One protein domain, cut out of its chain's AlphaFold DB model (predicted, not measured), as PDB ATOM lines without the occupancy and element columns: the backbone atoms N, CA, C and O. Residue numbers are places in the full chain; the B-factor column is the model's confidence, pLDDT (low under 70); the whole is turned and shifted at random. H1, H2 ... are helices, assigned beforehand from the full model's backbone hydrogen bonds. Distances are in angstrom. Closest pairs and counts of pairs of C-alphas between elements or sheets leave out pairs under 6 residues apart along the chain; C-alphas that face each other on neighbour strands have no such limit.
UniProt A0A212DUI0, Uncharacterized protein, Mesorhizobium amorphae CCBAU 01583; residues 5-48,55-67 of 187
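This is residues 5 to 48 and 55 to 67 of the 187 residues of an uncharacterized protein of Mesorhizobium amorphae CCBAU 01583 (UniProt A0A212DUI0). One long helix, H2, makes the long axis; the short helix H1 sits near its beginning, and an unnamed stretch, residues 55 to 67, lies along one side of H2. Residues 36 to 41 stick out at the far end. The 57 printed residues hold H1, then H2, and no named strand; the class is all helix, though named elements hold just 25 residues. The whole is only just loose, close to compact, with a radius of gyration of the C-alphas of 12.6 A, and elongated, spanning 38 by 20 by 16 A.

H1, residues 5 to 10, and H2, residues 19 to 37, are near each other: their closest C-alphas are 8.1 A apart. In both, each O i to N i+4 pair is within hydrogen-bond range.

H1 begins at C-alpha 5 (101.267, 130.201, 32.172). An 8-residue short link leads to H2, 27.3 A long, which ends at C-alpha 37 (109.009, 144.615, 46.131).

The farthest C-alphas, Pro 15 and Leu 40, are 38.4 A apart. Residues 49 to 54 are cut out; C-alphas 48 and 55 are 10.6 A apart. No printed residue is under pLDDT 70.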
ATOM      1  N   GLU A   5     102.295 130.863  31.355       83.88
ATOM      2  CA  GLU A   5     101.267 130.201  32.172       83.88
ATOM      3  C   GLU A   5     100.656 128.995  31.449       83.88
ATOM      4  O   GLU A   5     100.401 127.961  32.064       83.88
ATOM      5  N   TYR A   6     100.487 129.088  30.124       80.31
ATOM      6  CA  TYR A   6     100.024 127.969  29.305       80.31
ATOM      7  C   TYR A   6     101.050 126.831  29.306       80.31
ATOM      8  O   TYR A   6     100.682 125.673  29.510       80.31
ATOM      9  N   LEU A   7     102.340 127.161  29.152       83.06
ATOM     10  CA  LEU A   7     103.426 126.181  29.235       83.06
ATOM     11  C   LEU A   7     103.478 125.518  30.619       83.06
ATOM     12  O   LEU A   7     103.548 124.294  30.695       83.06
ATOM     13  N   ALA A   8     103.377 126.299  31.697       81.88
ATOM     14  CA  ALA A   8     103.366 125.784  33.065       81.88
ATOM     15  C   ALA A   8     102.160 124.863  33.337       81.88
ATOM     16  O   ALA A   8     102.305 123.835  33.989       81.88
ATOM     17  N   ALA A   9     100.979 125.192  32.799       83.56
ATOM     18  CA  ALA A   9      99.752 124.428  33.032       83.56
ATOM     19  C   ALA A   9      99.597 123.187  32.135       83.56
ATOM     20  O   ALA A   9      98.944 122.219  32.527       83.56
ATOM     21  N   LYS A  10     100.116 123.220  30.900       83.69
ATOM     22  CA  LYS A  10      99.887 122.172  29.884       83.69
ATOM     23  C   LYS A  10     101.135 121.373  29.520       83.69
ATOM     24  O   LYS A  10     101.012 120.380  28.803       83.69
ATOM     25  N   GLY A  11     102.320 121.803  29.958       81.12
ATOM     26  CA  GLY A  11     103.601 121.192  29.591       81.12
ATOM     27  C   GLY A  11     103.925 121.284  28.094       81.12
ATOM     28  O   GLY A  11     104.776 120.548  27.602       81.12
ATOM     29  N   LYS A  12     103.216 122.141  27.346       84.44
ATOM     30  CA  LYS A  12     103.382 122.356  25.902       84.44
ATOM     31  C   LYS A  12     103.253 123.841  25.582       84.44
ATOM     32  O   LYS A  12     102.508 124.550  26.253       84.44
ATOM     33  N   TYR A  13     103.946 124.294  24.543       84.81
ATOM     34  CA  TYR A  13     103.845 125.668  24.052       84.81
ATOM     35  C   TYR A  13     102.459 125.954  23.466       84.81
ATOM     36  O   TYR A  13     101.849 125.077  22.845       84.81
ATOM     37  N   ALA A  14     101.975 127.185  23.640       85.69
ATOM     38  CA  ALA A  14     100.776 127.636  22.950       85.69
ATOM     39  C   ALA A  14     101.029 127.703  21.428       85.69
ATOM     40  O   ALA A  14     102.170 127.902  20.996       85.69
ATOM     41  N   PRO A  15      99.995 127.547  20.585       84.69
ATOM     42  CA  PRO A  15     100.151 127.682  19.140       84.69
ATOM     43  C   PRO A  15     100.760 129.044  18.766       84.69
ATOM     44  O   PRO A  15     100.211 130.087  19.110       84.69
ATOM     45  N   GLY A  16     101.892 129.029  18.055       84.81
ATOM     46  CA  GLY A  16     102.613 130.239  17.639       84.81
ATOM     47  C   GLY A  16     103.634 130.779  18.649       84.81
ATOM     48  O   GLY A  16     104.350 131.727  18.323       84.81
ATOM     49  N   ASP A  17     103.753 130.175  19.834       86.25
ATOM     50  CA  ASP A  17     104.786 130.546  20.799       86.25
ATOM     51  C   ASP A  17     106.144 129.926  20.470       86.25
ATOM     52  O   ASP A  17     106.260 128.796  19.996       86.25
ATOM     53  N   THR A  18     107.198 130.679  20.786       86.69
ATOM     54  CA  THR A  18     108.580 130.199  20.752       86.69
ATOM     55  C   THR A  18     109.129 130.103  22.178       86.69
ATOM     56  O   THR A  18     108.738 130.911  23.029       86.69
ATOM     57  N   PRO A  19     110.086 129.191  22.447       85.50
ATOM     58  CA  PRO A  19     110.735 129.092  23.756       85.50
ATOM     59  C   PRO A  19     111.292 130.434  24.249       85.50
ATOM     60  O   PRO A  19     111.087 130.819  25.396       85.50
ATOM     61  N   SER A  20     111.915 131.204  23.350       83.81
ATOM     62  CA  SER A  20     112.475 132.524  23.660       83.81
ATOM     63  C   SER A  20     111.407 133.546  24.070       83.81
ATOM     64  O   SER A  20     111.593 134.274  25.044       83.81
ATOM     65  N   ASN A  21     110.264 133.594  23.375       87.56
ATOM     66  CA  ASN A  21     109.191 134.538  23.705       87.56
ATOM     67  C   ASN A  21     108.525 134.207  25.042       87.56
ATOM     68  O   ASN A  21     108.183 135.112  25.805       87.56
ATOM     69  N   VAL A  22     108.353 132.917  25.319       88.75
ATOM     70  CA  VAL A  22     107.778 132.419  26.570       88.75
ATOM     71  C   VAL A  22     108.717 132.693  27.747       88.75
ATOM     72  O   VAL A  22     108.277 133.252  28.752       88.75
ATOM     73  N   GLN A  23     110.017 132.435  27.588       90.56
ATOM     74  CA  GLN A  23     111.031 132.758  28.595       90.56
ATOM     75  C   GLN A  23     111.102 134.258  28.892       90.56
ATOM     76  O   GLN A  23     111.092 134.651  30.056       90.56
ATOM     77  N   ARG A  24     111.121 135.110  27.858       89.12
ATOM     78  CA  ARG A  24     111.134 136.570  28.039       89.12
ATOM     79  C   ARG A  24     109.891 137.058  28.773       89.12
ATOM     80  O   ARG A  24     110.007 137.933  29.625       89.12
ATOM     81  N   SER A  25     108.721 136.487  28.474       90.50
ATOM     82  CA  SER A  25     107.486 136.848  29.171       90.50
ATOM     83  C   SER A  25     107.538 136.465  30.648       90.50
ATOM     84  O   SER A  25     107.201 137.293  31.487       90.50
ATOM     85  N   PHE A  26     107.987 135.250  30.969       92.56
ATOM     86  CA  PHE A  26     108.158 134.816  32.356       92.56
ATOM     87  C   PHE A  26     109.151 135.712  33.104       92.56
ATOM     88  O   PHE A  26     108.823 136.272  34.150       92.56
ATOM     89  N   ALA A  27     110.339 135.920  32.526       93.38
ATOM     90  CA  ALA A  27     111.376 136.742  33.131       93.38
ATOM     91  C   ALA A  27     110.900 138.183  33.358       93.38
ATOM     92  O   ALA A  27     111.193 138.756  34.403       93.38
ATOM     93  N   PHE A  28     110.149 138.765  32.416       93.00
ATOM     94  CA  PHE A  28     109.565 140.100  32.558       93.00
ATOM     95  C   PHE A  28     108.535 140.171  33.689       93.00
ATOM     96  O   PHE A  28     108.600 141.092  34.504       93.00
ATOM     97  N   THR A  29     107.622 139.199  33.778       93.44
ATOM     98  CA  THR A  29     106.614 139.151  34.846       93.44
ATOM     99  C   THR A  29     107.266 139.045  36.221       93.44
ATOM    100  O   THR A  29     106.978 139.869  37.089       93.44
ATOM    101  N   LEU A  30     108.199 138.103  36.398       94.81
ATOM    102  CA  LEU A  30     108.912 137.938  37.665       94.81
ATOM    103  C   LEU A  30     109.751 139.178  38.001       94.81
ATOM    104  O   LEU A  30     109.696 139.680  39.118       94.81
ATOM    105  N   SER A  31     110.470 139.738  37.022       95.62
ATOM    106  CA  SER A  31     111.248 140.970  37.227       95.62
ATOM    107  C   SER A  31     110.361 142.119  37.697       95.62
ATOM    108  O   SER A  31     110.729 142.837  38.617       95.62
ATOM    109  N   ARG A  32     109.172 142.289  37.103       96.12
ATOM    110  CA  ARG A  32     108.232 143.344  37.496       96.12
ATOM    111  C   ARG A  32     107.800 143.206  38.955       96.12
ATOM    112  O   ARG A  32     107.738 144.218  39.648       96.12
ATOM    113  N   GLN A  33     107.522 141.983  39.403       96.38
ATOM    114  CA  GLN A  33     107.197 141.710  40.799       96.38
ATOM    115  C   GLN A  33     108.369 142.091  41.715       96.38
ATOM    116  O   GLN A  33     108.208 142.940  42.590       96.38
ATOM    117  N   LEU A  34     109.566 141.565  41.447       96.94
ATOM    118  CA  LEU A  34     110.755 141.819  42.268       96.94
ATOM    119  C   LEU A  34     111.147 143.306  42.304       96.94
ATOM    120  O   LEU A  34     111.544 143.819  43.346       96.94
ATOM    121  N   ILE A  35     110.986 144.030  41.190       97.19
ATOM    122  CA  ILE A  35     111.197 145.484  41.132       97.19
ATOM    123  C   ILE A  35     110.183 146.216  42.018       97.19
ATOM    124  O   ILE A  35     110.538 147.199  42.663       97.19
ATOM    125  N   SER A  36     108.924 145.771  42.051       97.31
ATOM    126  CA  SER A  36     107.904 146.397  42.899       97.31
ATOM    127  C   SER A  36     108.135 146.152  44.392       97.31
ATOM    128  O   SER A  36     107.873 147.042  45.197       97.31
ATOM    129  N   GLU A  37     108.680 144.989  44.751       97.31
ATOM    130  CA  GLU A  37     109.009 144.615  46.131       97.31
ATOM    131  C   GLU A  37     110.314 145.277  46.613       97.31
ATOM    132  O   GLU A  37     110.411 145.712  47.761       97.31
ATOM    133  N   HIS A  38     111.303 145.428  45.722       96.75
ATOM    134  CA  HIS A  38     112.636 145.956  46.037       96.75
ATOM    135  C   HIS A  38     113.081 147.095  45.093       96.75
ATOM    136  O   HIS A  38     114.136 147.008  44.460       96.75
ATOM    137  N   PRO A  39     112.348 148.220  45.011       96.56
ATOM    138  CA  PRO A  39     112.556 149.227  43.963       96.56
ATOM    139  C   PRO A  39     113.904 149.956  44.040       96.56
ATOM    140  O   PRO A  39     114.451 150.379  43.018       96.56
ATOM    141  N   LEU A  40     114.448 150.137  45.247       96.69
ATOM    142  CA  LEU A  40     115.648 150.951  45.457       96.69
ATOM    143  C   LEU A  40     116.942 150.183  45.185       96.69
ATOM    144  O   LEU A  40     117.765 150.642  44.393       96.69
ATOM    145  N   MET A  41     117.095 149.032  45.843       96.19
ATOM    146  CA  MET A  41     118.333 148.243  45.867       96.19
ATOM    147  C   MET A  41     118.232 146.925  45.093       96.19
ATOM    148  O   MET A  41     119.250 146.265  44.916       96.19
ATOM    149  N   GLY A  42     117.041 146.547  44.623       97.44
ATOM    150  CA  GLY A  42     116.811 145.253  43.991       97.44
ATOM    151  C   GLY A  42     116.973 144.080  44.958       97.44
ATOM    152  O   GLY A  42     117.100 144.250  46.172       97.44
ATOM    153  N   VAL A  43     116.955 142.874  44.395       96.88
ATOM    154  CA  VAL A  43     117.045 141.609  45.151       96.88
ATOM    155  C   VAL A  43     118.477 141.169  45.474       96.88
ATOM    156  O   VAL A  43     118.676 140.195  46.192       96.88
ATOM    157  N   GLY A  44     119.485 141.866  44.950       95.06
ATOM    158  CA  GLY A  44     120.899 141.520  45.048       95.06
ATOM    159  C   GLY A  44     121.470 140.929  43.753       95.06
ATOM    160  O   GLY A  44     120.795 140.252  42.975       95.06
ATOM    161  N   THR A  45     122.762 141.165  43.525       90.50
ATOM    162  CA  THR A  45     123.476 140.718  42.320       90.50
ATOM    163  C   THR A  45     123.462 139.193  42.177       90.50
ATOM    164  O   THR A  45     123.797 138.473  43.117       90.50
ATOM    165  N   ASN A  46     123.119 138.706  40.979       90.62
ATOM    166  CA  ASN A  46     122.915 137.288  40.643       90.62
ATOM    167  C   ASN A  46     121.763 136.586  41.388       90.62
ATOM    168  O   ASN A  46     121.590 135.378  41.220       90.62
ATOM    169  N   GLN A  47     120.959 137.298  42.187       94.00
ATOM    170  CA  GLN A  47     119.888 136.658  42.956       94.00
ATOM    171  C   GLN A  47     118.683 136.276  42.103       94.00
ATOM    172  O   GLN A  47     117.989 135.330  42.451       94.00
ATOM    173  N   PHE A  48     118.470 136.910  40.946       93.69
ATOM    174  CA  PHE A  48     117.356 136.544  40.070       93.69
ATOM    175  C   PHE A  48     117.400 135.064  39.664       93.69
ATOM    176  O   PHE A  48     116.402 134.351  39.752       93.69
ATOM    177  N   GLU A  55     112.793 128.645  43.927       91.69
ATOM    178  CA  GLU A  55     111.329 128.759  44.044       91.69
ATOM    179  C   GLU A  55     110.600 128.178  42.826       91.69
ATOM    180  O   GLU A  55     109.515 127.605  42.940       91.69
ATOM    181  N   PHE A  56     111.234 128.239  41.655       89.06
ATOM    182  CA  PHE A  56     110.650 127.831  40.377       89.06
ATOM    183  C   PHE A  56     111.315 126.581  39.792       89.06
ATOM    184  O   PHE A  56     111.229 126.312  38.596       89.06
ATOM    185  N   ARG A  57     111.937 125.760  40.645       86.75
ATOM    186  CA  ARG A  57     112.646 124.530  40.247       86.75
ATOM    187  C   ARG A  57     111.777 123.516  39.497       86.75
ATOM    188  O   ARG A  57     112.299 122.682  38.767       86.75
ATOM    189  N   HIS A  58     110.466 123.567  39.713       85.81
ATOM    190  CA  HIS A  58     109.480 122.697  39.077       85.81
ATOM    191  C   HIS A  58     109.130 123.124  37.640       85.81
ATOM    192  O   HIS A  58     108.460 122.369  36.936       85.81
ATOM    193  N   LEU A  59     109.540 124.324  37.209       85.62
ATOM    194  CA  LEU A  59     109.303 124.805  35.853       85.62
ATOM    195  C   LEU A  59     110.283 124.171  34.849       85.62
ATOM    196  O   LEU A  59     111.403 123.818  35.227       85.62
ATOM    197  N   PRO A  60     109.895 124.079  33.561       85.19
ATOM    198  CA  PRO A  60     110.789 123.660  32.486       85.19
ATOM    199  C   PRO A  60     112.083 124.483  32.440       85.19
ATOM    200  O   PRO A  60     112.080 125.686  32.726       85.19
ATOM    201  N   ASP A  61     113.186 123.848  32.042       85.00
ATOM    202  CA  ASP A  61     114.518 124.464  32.044       85.00
ATOM    203  C   ASP A  61     114.598 125.721  31.166       85.00
ATOM    204  O   ASP A  61     115.352 126.645  31.468       85.00
ATOM    205  N   GLU A  62     113.775 125.813  30.119       83.56
ATOM    206  CA  GLU A  62     113.703 126.984  29.246       83.56
ATOM    207  C   GLU A  62     113.183 128.225  29.979       83.56
ATOM    208  O   GLU A  62     113.619 129.337  29.684       83.56
ATOM    209  N   LEU A  63     112.287 128.058  30.959       84.06
ATOM    210  CA  LEU A  63     111.814 129.157  31.809       84.06
ATOM    211  C   LEU A  63     112.828 129.526  32.892       84.06
ATOM    212  O   LEU A  63     112.822 130.654  33.379       84.06
ATOM    213  N   ARG A  64     113.733 128.605  33.232       84.62
ATOM    214  CA  ARG A  64     114.740 128.790  34.284       84.62
ATOM    215  C   ARG A  64     116.012 129.511  33.812       84.62
ATOM    216  O   ARG A  64     117.017 129.601  34.527       84.62
ATOM    217  N   LEU A  65     115.983 130.043  32.594       86.06
ATOM    218  CA  LEU A  65     117.035 130.898  32.056       86.06
ATOM    219  C   LEU A  65     117.005 132.288  32.713       86.06
ATOM    220  O   LEU A  65     115.956 132.794  33.106       86.06
ATOM    221  N   GLY A  66     118.176 132.921  32.802       86.69
ATOM    222  CA  GLY A  66     118.315 134.267  33.366       86.69
ATOM    223  C   GLY A  66     117.721 135.372  32.483       86.69
ATOM    224  O   GLY A  66     117.223 135.137  31.381       86.69
ATOM    225  N   ILE A  67     117.806 136.613  32.962       89.56
ATOM    226  CA  ILE A  67     117.363 137.793  32.209       89.56
ATOM    227  C   ILE A  67     118.319 138.043  31.031       89.56
ATOM    228  O   ILE A  67     119.533 138.120  31.215       89.56
TER     229      ILE A  67